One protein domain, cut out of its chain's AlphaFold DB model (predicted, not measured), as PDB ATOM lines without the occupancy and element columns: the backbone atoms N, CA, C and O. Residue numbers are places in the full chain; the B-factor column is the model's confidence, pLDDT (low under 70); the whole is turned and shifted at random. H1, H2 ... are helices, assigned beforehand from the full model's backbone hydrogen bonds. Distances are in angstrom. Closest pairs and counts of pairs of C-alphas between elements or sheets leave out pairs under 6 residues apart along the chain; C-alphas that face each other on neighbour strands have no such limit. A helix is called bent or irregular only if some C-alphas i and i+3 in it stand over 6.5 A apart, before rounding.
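This is residues 118 to 213 of the 501 residues of the protein "Putative flap endonuclease-1-like 5' DNA nuclease" of Prosthecomicrobium pneumaticum (UniProt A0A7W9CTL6). H1, H4 and H5 join in turn as a bent row with H2 in its hollow; short H3 packs on H5, and residues 132 to 159 loop round H2. The 96 printed residues have five named helices, H1 to H5 in order, and no named strand. The class is all helix, the whole compact, with radius of gyration of the C-alphas 12.6 A and spans 36 by 29 by 21 A.

H1, residues 118 to 131, touches H4, residues 182 to 192, with residues 126 to 131 alone, at a shallow tilt of 25 degrees, opposite ways; the closest C-alphas, of Ala 130 and Tyr 191, are 4.6 A apart. H2, residues 160 to 169, is near H1 and close but not clearly touching H4. H3, residues 174 to 177, touches H5, residues 197 to 211; the closest C-alphas, of Tyr 174 and Ala 207, are 5.0 A apart. H5 touches H4 with residues 197 to 201 alone, about perpendicular at 77 degrees; the closest C-alphas are those of Leu 185 and Glu 200, 6.5 A. O i to N i+4 pairs are within hydrogen-bond range throughout H1 and H4, 5 of 6 in H2 and 9 of 11 in H5; H3 is too short.

H1 runs 20.0 A from C-alpha 118 at (268.298, 168.506, 329.274). H2 spans 14.9 A, H3 5.3 A and H4 15.1 A. H5 runs 22.0 A to C-alpha 211 at (233.940, 170.521, 323.778), only just irregular: C-alphas 198 and 201 are 6.9 A apart.

The farthest C-alphas, Ala 118 and Gly 213, are 38.8 A apart. The printed part has no cut; the link H1 to H2 is long, the others tight. Residues 195 to 201 have pLDDT under 70.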
ATOM      1  N   ALA A 118     268.683 169.744 329.957       82.94
ATOM      2  CA  ALA A 118     268.298 168.506 329.274       82.94
ATOM      3  C   ALA A 118     266.830 168.516 328.787       82.94
ATOM      4  O   ALA A 118     266.539 167.981 327.721       82.94
ATOM      5  N   THR A 119     265.915 169.141 329.535       85.94
ATOM      6  CA  THR A 119     264.510 169.352 329.145       85.94
ATOM      7  C   THR A 119     264.417 170.335 327.983       85.94
ATOM      8  O   THR A 119     263.778 170.031 326.981       85.94
ATOM      9  N   GLU A 120     265.124 171.467 328.067       87.56
ATOM     10  CA  GLU A 120     265.186 172.473 326.996       87.56
ATOM     11  C   GLU A 120     265.716 171.870 325.685       87.56
ATOM     12  O   GLU A 120     265.123 172.063 324.625       87.56
ATOM     13  N   ARG A 121     266.776 171.047 325.759       90.38
ATOM     14  CA  ARG A 121     267.307 170.313 324.598       90.38
ATOM     15  C   ARG A 121     266.291 169.342 323.998       90.38
ATOM     16  O   ARG A 121     266.094 169.372 322.790       90.38
ATOM     17  N   ARG A 122     265.592 168.546 324.815       88.88
ATOM     18  CA  ARG A 122     264.522 167.657 324.326       88.88
ATOM     19  C   ARG A 122     263.374 168.419 323.661       88.88
ATOM     20  O   ARG A 122     262.842 167.953 322.662       88.88
ATOM     21  N   ARG A 123     263.005 169.584 324.196       88.12
ATOM     22  CA  ARG A 123     261.977 170.453 323.612       88.12
ATOM     23  C   ARG A 123     262.422 171.011 322.257       88.12
ATOM     24  O   ARG A 123     261.637 170.981 321.316       88.12
ATOM     25  N   ALA A 124     263.677 171.447 322.134       91.06
ATOM     26  CA  ALA A 124     264.255 171.875 320.859       91.06
ATOM     27  C   ALA A 124     264.334 170.727 319.831       91.06
ATOM     28  O   ALA A 124     264.008 170.932 318.667       91.06
ATOM     29  N   GLU A 125     264.691 169.509 320.257       93.19
ATOM     30  CA  GLU A 125     264.668 168.301 319.412       93.19
ATOM     31  C   GLU A 125     263.247 167.983 318.898       93.19
ATOM     32  O   GLU A 125     263.075 167.708 317.709       93.19
ATOM     33  N   SER A 126     262.223 168.067 319.759       92.31
ATOM     34  CA  SER A 126     260.814 167.892 319.363       92.31
ATOM     35  C   SER A 126     260.315 168.994 318.421       92.31
ATOM     36  O   SER A 126     259.626 168.682 317.453       92.31
ATOM     37  N   LEU A 127     260.664 170.266 318.659       92.56
ATOM     38  CA  LEU A 127     260.294 171.376 317.768       92.56
ATOM     39  C   LEU A 127     260.940 171.226 316.386       92.56
ATOM     40  O   LEU A 127     260.231 171.267 315.386       92.56
ATOM     41  N   ALA A 128     262.242 170.931 316.324       92.50
ATOM     42  CA  ALA A 128     262.944 170.717 315.060       92.50
ATOM     43  C   ALA A 128     262.389 169.515 314.270       92.50
ATOM     44  O   ALA A 128     262.305 169.571 313.043       92.50
ATOM     45  N   ARG A 129     261.959 168.436 314.948       92.69
ATOM     46  CA  ARG A 129     261.248 167.322 314.291       92.69
ATOM     47  C   ARG A 129     259.882 167.756 313.747       92.69
ATOM     48  O   ARG A 129     259.500 167.308 312.669       92.69
ATOM     49  N   ALA A 130     259.153 168.595 314.478       91.25
ATOM     50  CA  ALA A 130     257.842 169.085 314.065       91.25
ATOM     51  C   ALA A 130     257.937 170.037 312.862       91.25
ATOM     52  O   ALA A 130     257.206 169.881 311.889       91.25
ATOM     53  N   GLU A 131     258.893 170.964 312.878       91.88
ATOM     54  CA  GLU A 131     259.201 171.871 311.765       91.88
ATOM     55  C   GLU A 131     259.654 171.106 310.509       91.88
ATOM     56  O   GLU A 131     259.243 171.438 309.401       91.88
ATOM     57  N   ALA A 132     260.408 170.012 310.671       90.19
ATOM     58  CA  ALA A 132     260.812 169.131 309.574       90.19
ATOM     59  C   ALA A 132     259.697 168.199 309.036       90.19
ATOM     60  O   ALA A 132     259.956 167.428 308.115       90.19
ATOM     61  N   SER A 133     258.479 168.231 309.593       86.44
ATOM     62  CA  SER A 133     257.384 167.320 309.200       86.44
ATOM     63  C   SER A 133     256.632 167.724 307.928       86.44
ATOM     64  O   SER A 133     255.898 166.909 307.375       86.44
ATOM     65  N   GLY A 134     256.759 168.982 307.495       84.62
ATOM     66  CA  GLY A 134     255.899 169.580 306.466       84.62
ATOM     67  C   GLY A 134     254.486 169.951 306.943       84.62
ATOM     68  O   GLY A 134     253.725 170.525 306.170       84.62
ATOM     69  N   GLY A 135     254.128 169.661 308.200       86.06
ATOM     70  CA  GLY A 135     252.886 170.121 308.821       86.06
ATOM     71  C   GLY A 135     252.951 171.574 309.312       86.06
ATOM     72  O   GLY A 135     254.028 172.151 309.474       86.06
ATOM     73  N   HIS A 136     251.790 172.157 309.615       91.06
ATOM     74  CA  HIS A 136     251.674 173.505 310.178       91.06
ATOM     75  C   HIS A 136     251.531 173.459 311.701       91.06
ATOM     76  O   HIS A 136     250.815 172.624 312.243       91.06
ATOM     77  N   ARG A 137     252.179 174.382 312.418       91.69
ATOM     78  CA  ARG A 137     252.016 174.480 313.873       91.69
ATOM     79  C   ARG A 137     250.610 175.004 314.218       91.69
ATOM     80  O   ARG A 137     250.273 176.088 313.742       91.69
ATOM     81  N   PRO A 138     249.833 174.319 315.079       91.25
ATOM     82  CA  PRO A 138     248.488 174.759 315.435       91.25
ATOM     83  C   PRO A 138     248.463 176.031 316.285       91.25
ATOM     84  O   PRO A 138     249.438 176.372 316.964       91.25
ATOM     85  N   MET A 139     247.307 176.703 316.288       91.31
ATOM     86  CA  MET A 139     247.112 177.982 316.978       91.31
ATOM     87  C   MET A 139     247.311 177.873 318.501       91.31
ATOM     88  O   MET A 139     246.471 177.359 319.250       91.31
ATOM     89  N   ALA A 140     248.441 178.415 318.952       92.44
ATOM     90  CA  ALA A 140     248.845 178.489 320.348       92.44
ATOM     91  C   ALA A 140     248.170 179.655 321.086       92.44
ATOM     92  O   ALA A 140     248.089 180.769 320.571       92.44
ATOM     93  N   LEU A 141     247.767 179.420 322.334       91.50
ATOM     94  CA  LEU A 141     247.419 180.459 323.302       91.50
ATOM     95  C   LEU A 141     248.591 180.673 324.270       91.50
ATOM     96  O   LEU A 141     249.264 179.718 324.650       91.50
ATOM     97  N   ALA A 142     248.812 181.913 324.712       88.06
ATOM     98  CA  ALA A 142     249.835 182.227 325.717       88.06
ATOM     99  C   ALA A 142     249.439 181.794 327.145       88.06
ATOM    100  O   ALA A 142     250.301 181.579 327.992       88.06
ATOM    101  N   ALA A 143     248.135 181.668 327.404       89.56
ATOM    102  CA  ALA A 143     247.551 181.243 328.672       89.56
ATOM    103  C   ALA A 143     246.175 180.589 328.421       89.56
ATOM    104  O   ALA A 143     245.544 180.869 327.394       89.56
ATOM    105  N   PRO A 144     245.666 179.740 329.332       92.38
ATOM    106  CA  PRO A 144     244.299 179.240 329.242       92.38
ATOM    107  C   PRO A 144     243.267 180.374 329.362       92.38
ATOM    108  O   PRO A 144     243.335 181.203 330.271       92.38
ATOM    109  N   ARG A 145     242.255 180.367 328.481       90.25
ATOM    110  CA  ARG A 145     241.064 181.226 328.609       90.25
ATOM    111  C   ARG A 145     240.425 181.021 329.989       90.25
ATOM    112  O   ARG A 145     240.285 179.884 330.428       90.25
ATOM    113  N   GLY A 146     240.057 182.104 330.673       86.44
ATOM    114  CA  GLY A 146     239.473 182.032 332.021       86.44
ATOM    115  C   GLY A 146     240.412 181.488 333.110       86.44
ATOM    116  O   GLY A 146     239.937 181.092 334.168       86.44
ATOM    117  N   GLY A 147     241.726 181.414 332.862       88.38
ATOM    118  CA  GLY A 147     242.726 180.962 333.840       88.38
ATOM    119  C   GLY A 147     242.765 179.449 334.100       88.38
ATOM    120  O   GLY A 147     243.704 178.973 334.733       88.38
ATOM    121  N   LYS A 148     241.804 178.675 333.579       89.12
ATOM    122  CA  LYS A 148     241.694 177.222 333.773       89.12
ATOM    123  C   LYS A 148     241.837 176.482 332.442       89.12
ATOM    124  O   LYS A 148     241.193 176.834 331.457       89.12
ATOM    125  N   ALA A 149     242.701 175.472 332.411       91.75
ATOM    126  CA  ALA A 149     242.848 174.572 331.269       91.75
ATOM    127  C   ALA A 149     241.870 173.389 331.369       91.75
ATOM    128  O   ALA A 149     241.543 172.941 332.471       91.75
ATOM    129  N   ASP A 150     241.460 172.863 330.219       92.50
ATOM    130  CA  ASP A 150     240.691 171.629 330.113       92.50
ATOM    131  C   ASP A 150     241.541 170.405 330.476       92.50
ATOM    132  O   ASP A 150     242.763 170.361 330.291       92.50
ATOM    133  N   ALA A 151     240.880 169.358 330.962       92.19
ATOM    134  CA  ALA A 151     241.520 168.101 331.325       92.19
ATOM    135  C   ALA A 151     241.810 167.246 330.077       92.19
ATOM    136  O   ALA A 151     241.206 166.196 329.893       92.19
ATOM    137  N   LEU A 152     242.769 167.661 329.234       91.06
ATOM    138  CA  LEU A 152     243.102 167.023 327.940       91.06
ATOM    139  C   LEU A 152     243.329 165.493 327.997       91.06
ATOM    140  O   LEU A 152     243.188 164.815 326.986       91.06
ATOM    141  N   ILE A 153     243.632 164.942 329.177       90.62
ATOM    142  CA  ILE A 153     243.749 163.499 329.471       90.62
ATOM    143  C   ILE A 153     242.405 162.746 329.296       90.62
ATOM    144  O   ILE A 153     242.392 161.525 329.197       90.62
ATOM    145  N   ALA A 154     241.270 163.452 329.245       89.31
ATOM    146  CA  ALA A 154     239.951 162.883 328.962       89.31
ATOM    147  C   ALA A 154     239.750 162.493 327.482       89.31
ATOM    148  O   ALA A 154     238.812 161.758 327.174       89.31
ATOM    149  N   ILE A 155     240.610 162.972 326.575       88.62
ATOM    150  CA  ILE A 155     240.630 162.563 325.166       88.62
ATOM    151  C   ILE A 155     241.245 161.162 325.077       88.62
ATOM    152  O   ILE A 155     242.352 160.932 325.569       88.62
ATOM    153  N   ASP A 156     240.549 160.225 324.428       84.62
ATOM    154  CA  ASP A 156     241.031 158.845 324.331       84.62
ATOM    155  C   ASP A 156     242.378 158.766 323.585       84.62
ATOM    156  O   ASP A 156     242.571 159.351 322.518       84.62
ATOM    157  N   GLY A 157     243.338 158.054 324.172       85.31
ATOM    158  CA  GLY A 157     244.712 157.959 323.683       85.31
ATOM    159  C   GLY A 157     245.645 159.140 324.007       85.31
ATOM    160  O   GLY A 157     246.819 159.038 323.652       85.31
ATOM    161  N   VAL A 158     245.200 160.213 324.683       88.94
ATOM    162  CA  VAL A 158     246.092 161.288 325.178       88.94
ATOM    163  C   VAL A 158     246.688 160.902 326.533       88.94
ATOM    164  O   VAL A 158     246.007 160.870 327.558       88.94
ATOM    165  N   SER A 159     248.000 160.663 326.589       89.56
ATOM    166  CA  SER A 159     248.675 160.411 327.866       89.56
ATOM    167  C   SER A 159     248.883 161.688 328.694       89.56
ATOM    168  O   SER A 159     249.027 162.798 328.177       89.56
ATOM    169  N   ARG A 160     249.057 161.524 330.016       91.69
ATOM    170  CA  ARG A 160     249.466 162.596 330.953       91.69
ATOM    171  C   ARG A 160     250.777 163.300 330.545       91.69
ATOM    172  O   ARG A 160     251.037 164.414 330.996       91.69
ATOM    173  N   ARG A 161     251.609 162.665 329.710       89.69
ATOM    174  CA  ARG A 161     252.830 163.255 329.140       89.69
ATOM    175  C   ARG A 161     252.518 164.131 327.930       89.69
ATOM    176  O   ARG A 161     252.995 165.258 327.878       89.69
ATOM    177  N   GLU A 162     251.712 163.635 326.997       90.06
ATOM    178  CA  GLU A 162     251.294 164.397 325.814       90.06
ATOM    179  C   GLU A 162     250.475 165.623 326.225       90.06
ATOM    180  O   GLU A 162     250.774 166.715 325.763       90.06
ATOM    181  N   ALA A 163     249.567 165.504 327.201       90.94
ATOM    182  CA  ALA A 163     248.837 166.647 327.760       90.94
ATOM    183  C   ALA A 163     249.762 167.761 328.304       90.94
ATOM    184  O   ALA A 163     249.490 168.943 328.101       90.94
ATOM    185  N   ARG A 164     250.892 167.410 328.945       91.75
ATOM    186  CA  ARG A 164     251.911 168.395 329.369       91.75
ATOM    187  C   ARG A 164     252.621 169.026 328.170       91.75
ATOM    188  O   ARG A 164     252.785 170.238 328.138       91.75
ATOM    189  N   TRP A 165     253.008 168.221 327.182       91.69
ATOM    190  CA  TRP A 165     253.675 168.691 325.964       91.69
ATOM    191  C   TRP A 165     252.778 169.580 325.085       91.69
ATOM    192  O   TRP A 165     253.274 170.531 324.486       91.69
ATOM    193  N   LEU A 166     251.466 169.334 325.067       92.12
ATOM    194  CA  LEU A 166     250.455 170.196 324.448       92.12
ATOM    195  C   LEU A 166     250.308 171.526 325.211       92.12
ATOM    196  O   LEU A 166     250.378 172.597 324.604       92.12
ATOM    197  N   GLY A 167     250.240 171.482 326.545       92.69
ATOM    198  CA  GLY A 167     250.271 172.689 327.381       92.69
ATOM    199  C   GLY A 167     251.567 173.503 327.241       92.69
ATOM    200  O   GLY A 167     251.552 174.725 327.367       92.69
ATOM    201  N   GLU A 168     252.688 172.857 326.918       91.00
ATOM    202  CA  GLU A 168     253.971 173.513 326.646       91.00
ATOM    203  C   GLU A 168     253.996 174.318 325.333       91.00
ATOM    204  O   GLU A 168     254.766 175.279 325.246       91.00
ATOM    205  N   ILE A 169     253.187 173.959 324.328       92.19
ATOM    206  CA  ILE A 169     253.105 174.669 323.033       92.19
ATOM    207  C   ILE A 169     251.952 175.677 322.941       92.19
ATOM    208  O   ILE A 169     251.884 176.381 321.932       92.19
ATOM    209  N   GLY A 170     251.097 175.768 323.970       93.81
ATOM    210  CA  GLY A 170     249.960 176.697 324.052       93.81
ATOM    211  C   GLY A 170     248.580 176.073 323.791       93.81
ATOM    212  O   GLY A 170     247.643 176.785 323.431       93.81
ATOM    213  N   ILE A 171     248.442 174.751 323.920       95.38
ATOM    214  CA  ILE A 171     247.172 174.032 323.744       95.38
ATOM    215  C   ILE A 171     246.611 173.684 325.128       95.38
ATOM    216  O   ILE A 171     247.196 172.883 325.854       95.38
ATOM    217  N   TYR A 172     245.481 174.297 325.487       94.69
ATOM    218  CA  TYR A 172     244.868 174.191 326.819       94.69
ATOM    219  C   TYR A 172     243.380 173.827 326.805       94.69
ATOM    220  O   TYR A 172     242.853 173.509 327.864       94.69
ATOM    221  N   HIS A 173     242.696 173.908 325.658       95.38
ATOM    222  CA  HIS A 173     241.238 173.738 325.552       95.38
ATOM    223  C   HIS A 173     240.874 172.638 324.550       95.38
ATOM    224  O   HIS A 173     241.481 172.571 323.478       95.38
ATOM    225  N   TYR A 174     239.840 171.836 324.828       94.69
ATOM    226  CA  TYR A 174     239.326 170.824 323.891       94.69
ATOM    227  C   TYR A 174     238.958 171.462 322.544       94.69
ATOM    228  O   TYR A 174     239.281 170.925 321.490       94.69
ATOM    229  N   GLY A 175     238.380 172.669 322.578       92.88
ATOM    230  CA  GLY A 175     238.035 173.453 321.388       92.88
ATOM    231  C   GLY A 175     239.221 173.917 320.527       92.88
ATOM    232  O   GLY A 175     238.991 174.400 319.427       92.88
ATOM    233  N   GLN A 176     240.475 173.800 320.988       94.75
ATOM    234  CA  GLN A 176     241.650 173.958 320.112       94.75
ATOM    235  C   GLN A 176     241.923 172.668 319.326       94.75
ATOM    236  O   GLN A 176     242.213 172.732 318.140       94.75
ATOM    237  N   ILE A 177     241.789 171.507 319.976       93.00
ATOM    238  CA  ILE A 177     242.032 170.182 319.383       93.00
ATOM    239  C   ILE A 177     240.903 169.797 318.416       93.00
ATOM    240  O   ILE A 177     241.159 169.259 317.345       93.00
ATOM    241  N   ALA A 178     239.659 170.149 318.752       93.19
ATOM    242  CA  ALA A 178     238.483 170.004 317.893       93.19
ATOM    243  C   ALA A 178     238.572 170.804 316.573       93.19
ATOM    244  O   ALA A 178     237.853 170.500 315.626       93.19
ATOM    245  N   ALA A 179     239.435 171.824 316.515       93.00
ATOM    246  CA  ALA A 179     239.625 172.692 315.352       93.00
ATOM    247  C   ALA A 179     240.835 172.301 314.475       93.00
ATOM    248  O   ALA A 179     241.088 172.970 313.477       93.00
ATOM    249  N   TRP A 180     241.593 171.257 314.835       92.81
ATOM    250  CA  TRP A 180     242.811 170.879 314.115       92.81
ATOM    251  C   TRP A 180     242.538 170.275 312.735       92.81
ATOM    252  O   TRP A 180     241.793 169.307 312.578       92.81
ATOM    253  N   THR A 181     243.243 170.799 311.737       90.88
ATOM    254  CA  THR A 181     243.324 170.241 310.386       90.88
ATOM    255  C   THR A 181     244.286 169.041 310.320       90.88
ATOM    256  O   THR A 181     245.195 168.928 311.146       90.88
ATOM    257  N   PRO A 182     244.194 168.163 309.298       87.88
ATOM    258  CA  PRO A 182     245.151 167.061 309.109       87.88
ATOM    259  C   PRO A 182     246.620 167.510 308.987       87.88
ATOM    260  O   PRO A 182     247.539 166.775 309.358       87.88
ATOM    261  N   VAL A 183     246.854 168.733 308.503       89.44
ATOM    262  CA  VAL A 183     248.196 169.319 308.345       89.44
ATOM    263  C   VAL A 183     248.759 169.787 309.696       89.44
ATOM    264  O   VAL A 183     249.965 169.695 309.922       89.44
ATOM    265  N   GLU A 184     247.901 170.209 310.628       91.62
ATOM    266  CA  GLU A 184     248.283 170.471 312.023       91.62
ATOM    267  C   GLU A 184     248.466 169.183 312.828       91.62
ATOM    268  O   GLU A 184     249.428 169.077 313.590       91.62
ATOM    269  N   LEU A 185     247.615 168.169 312.615       89.56
ATOM    270  CA  LEU A 185     247.809 166.837 313.201       89.56
ATOM    271  C   LEU A 185     249.183 166.269 312.833       89.56
ATOM    272  O   LEU A 185     249.910 165.835 313.717       89.56
ATOM    273  N   THR A 186     249.588 166.375 311.563       89.31
ATOM    274  CA  THR A 186     250.915 165.940 311.085       89.31
ATOM    275  C   THR A 186     252.067 166.621 311.844       89.31
ATOM    276  O   THR A 186     253.044 165.965 312.220       89.31
ATOM    277  N   TRP A 187     251.943 167.920 312.142       92.19
ATOM    278  CA  TRP A 187     252.928 168.657 312.942       92.19
ATOM    279  C   TRP A 187     252.936 168.201 314.409       92.19
ATOM    280  O   TRP A 187     254.000 167.974 314.988       92.19
ATOM    281  N   VAL A 188     251.754 168.023 315.014       92.31
ATOM    282  CA  VAL A 188     251.603 167.566 316.406       92.31
ATOM    283  C   VAL A 188     252.120 166.135 316.579       92.31
ATOM    284  O   VAL A 188     252.844 165.869 317.539       92.31
ATOM    285  N   ALA A 189     251.842 165.237 315.634       89.62
ATOM    286  CA  ALA A 189     252.368 163.876 315.590       89.62
ATOM    287  C   ALA A 189     253.899 163.879 315.652       89.62
ATOM    288  O   ALA A 189     254.509 163.241 316.515       89.62
ATOM    289  N   ALA A 190     254.528 164.680 314.789       90.50
ATOM    290  CA  ALA A 190     255.972 164.838 314.736       90.50
ATOM    291  C   ALA A 190     256.554 165.473 316.015       90.50
ATOM    292  O   ALA A 190     257.579 164.994 316.506       90.50
ATOM    293  N   TYR A 191     255.879 166.469 316.602       91.81
ATOM    294  CA  TYR A 191     256.264 167.108 317.868       91.81
ATOM    295  C   TYR A 191     256.226 166.140 319.065       91.81
ATOM    296  O   TYR A 191     257.196 166.035 319.826       91.81
ATOM    297  N   LEU A 192     255.125 165.394 319.209       89.88
ATOM    298  CA  LEU A 192     254.934 164.364 320.240       89.88
ATOM    299  C   LEU A 192     255.770 163.100 319.968       89.88
ATOM    300  O   LEU A 192     255.981 162.275 320.857       89.88
ATOM    301  N   GLY A 193     256.285 162.962 318.748       86.62
ATOM    302  CA  GLY A 193     257.194 161.907 318.324       86.62
ATOM    303  C   GLY A 193     256.522 160.656 317.745       86.62
ATOM    304  O   GLY A 193     257.232 159.679 317.483       86.62
ATOM    305  N   ARG A 194     255.202 160.688 317.528       79.44
ATOM    306  CA  ARG A 194     254.374 159.612 316.955       79.44
ATOM    307  C   ARG A 194     254.724 159.391 315.474       79.44
ATOM    308  O   ARG A 194     255.239 160.291 314.812       79.44
ATOM    309  N   THR A 195     254.520 158.173 314.975       66.44
ATOM    310  CA  THR A 195     254.937 157.750 313.614       66.44
ATOM    311  C   THR A 195     253.759 157.294 312.744       66.44
ATOM    312  O   THR A 195     253.910 157.175 311.535       66.44
ATOM    313  N   GLU A 196     252.583 157.064 313.335       61.28
ATOM    314  CA  GLU A 196     251.387 156.571 312.643       61.28
ATOM    315  C   GLU A 196     250.208 157.541 312.856       61.28
ATOM    316  O   GLU A 196     249.828 157.758 314.008       61.28
ATOM    317  N   PRO A 197     249.584 158.078 311.787       61.94
ATOM    318  CA  PRO A 197     248.537 159.107 311.888       61.94
ATOM    319  C   PRO A 197     247.140 158.567 312.261       61.94
ATOM    320  O   PRO A 197     246.153 159.300 312.272       61.94
ATOM    321  N   VAL A 198     247.020 157.263 312.532       48.50
ATOM    322  CA  VAL A 198     245.735 156.536 312.577       48.50
ATOM    323  C   VAL A 198     244.886 156.877 313.814       48.50
ATOM    324  O   VAL A 198     243.660 156.785 313.769       48.50
ATOM    325  N   ASP A 199     245.516 157.317 314.903       63.69
ATOM    326  CA  ASP A 199     244.837 157.656 316.163       63.69
ATOM    327  C   ASP A 199     244.496 159.154 316.297       63.69
ATOM    328  O   ASP A 199     243.773 159.553 317.208       63.69
ATOM    329  N   GLU A 200     245.000 160.005 315.405       66.25
ATOM    330  CA  GLU A 200     245.037 161.461 315.618       66.25
ATOM    331  C   GLU A 200     243.752 162.164 315.153       66.25
ATOM    332  O   GLU A 200     243.292 163.108 315.793       66.25
ATOM    333  N   LEU A 201     243.064 161.625 314.141       67.44
ATOM    334  CA  LEU A 201     241.685 162.026 313.818       67.44
ATOM    335  C   LEU A 201     240.692 161.631 314.929       67.44
ATOM    336  O   LEU A 201     239.688 162.316 315.137       67.44
ATOM    337  N   ALA A 202     240.979 160.566 315.689       82.56
ATOM    338  CA  ALA A 202     240.162 160.179 316.839       82.56
ATOM    339  C   ALA A 202     240.311 161.166 318.013       82.56
ATOM    340  O   ALA A 202     239.343 161.379 318.745       82.56
ATOM    341  N   TRP A 203     241.467 161.830 318.154       88.62
ATOM    342  CA  TRP A 203     241.631 162.930 319.111       88.62
ATOM    343  C   TRP A 203     240.739 164.120 318.760       88.62
ATOM    344  O   TRP A 203     240.069 164.633 319.652       88.62
ATOM    345  N   VAL A 204     240.667 164.519 317.484       91.12
ATOM    346  CA  VAL A 204     239.764 165.595 317.033       91.12
ATOM    347  C   VAL A 204     238.310 165.224 317.336       91.12
ATOM    348  O   VAL A 204     237.613 165.984 318.001       91.12
ATOM    349  N   ALA A 205     237.865 164.020 316.955       89.44
ATOM    350  CA  ALA A 205     236.500 163.559 317.221       89.44
ATOM    351  C   ALA A 205     236.157 163.507 318.727       89.44
ATOM    352  O   ALA A 205     235.094 163.974 319.145       89.44
ATOM    353  N   SER A 206     237.063 162.984 319.561       90.75
ATOM    354  CA  SER A 206     236.875 162.925 321.017       90.75
ATOM    355  C   SER A 206     236.956 164.304 321.680       90.75
ATOM    356  O   SER A 206     236.261 164.530 322.670       90.75
ATOM    357  N   ALA A 207     237.764 165.228 321.159       92.31
ATOM    358  CA  ALA A 207     237.823 166.604 321.640       92.31
ATOM    359  C   ALA A 207     236.559 167.387 321.262       92.31
ATOM    360  O   ALA A 207     236.056 168.139 322.089       92.31
ATOM    361  N   THR A 208     235.996 167.170 320.069       90.94
ATOM    362  CA  THR A 208     234.715 167.760 319.648       90.94
ATOM    363  C   THR A 208     233.555 167.287 320.524       90.94
ATOM    364  O   THR A 208     232.725 168.104 320.922       90.94
ATOM    365  N   ALA A 209     233.515 166.002 320.894       91.00
ATOM    366  CA  ALA A 209     232.546 165.496 321.869       91.00
ATOM    367  C   ALA A 209     232.692 166.202 323.232       91.00
ATOM    368  O   ALA A 209     231.737 166.795 323.727       91.00
ATOM    369  N   LEU A 210     233.906 166.242 323.794       89.50
ATOM    370  CA  LEU A 210     234.167 166.891 325.088       89.50
ATOM    371  C   LEU A 210     233.884 168.404 325.067       89.50
ATOM    372  O   LEU A 210     233.312 168.933 326.017       89.50
ATOM    373  N   ALA A 211     234.213 169.095 323.972       89.25
ATOM    374  CA  ALA A 211     233.940 170.521 323.778       89.25
ATOM    375  C   ALA A 211     232.442 170.848 323.634       89.25
ATOM    376  O   ALA A 211     232.043 171.981 323.890       89.25
ATOM    377  N   THR A 212     231.612 169.875 323.240       88.00
ATOM    378  CA  THR A 212     230.147 170.013 323.149       88.00
ATOM    379  C   THR A 212     229.409 169.455 324.372       88.00
ATOM    380  O   THR A 212     228.182 169.473 324.405       88.00
ATOM    381  N   GLY A 213     230.130 168.969 325.393       80.88
ATOM    382  CA  GLY A 213     229.543 168.322 326.573       80.88
ATOM    383  C   GLY A 213     229.013 166.903 326.321       80.88
ATOM    384  O   GLY A 213     228.401 166.312 327.208       80.88
TER     385      GLY A 213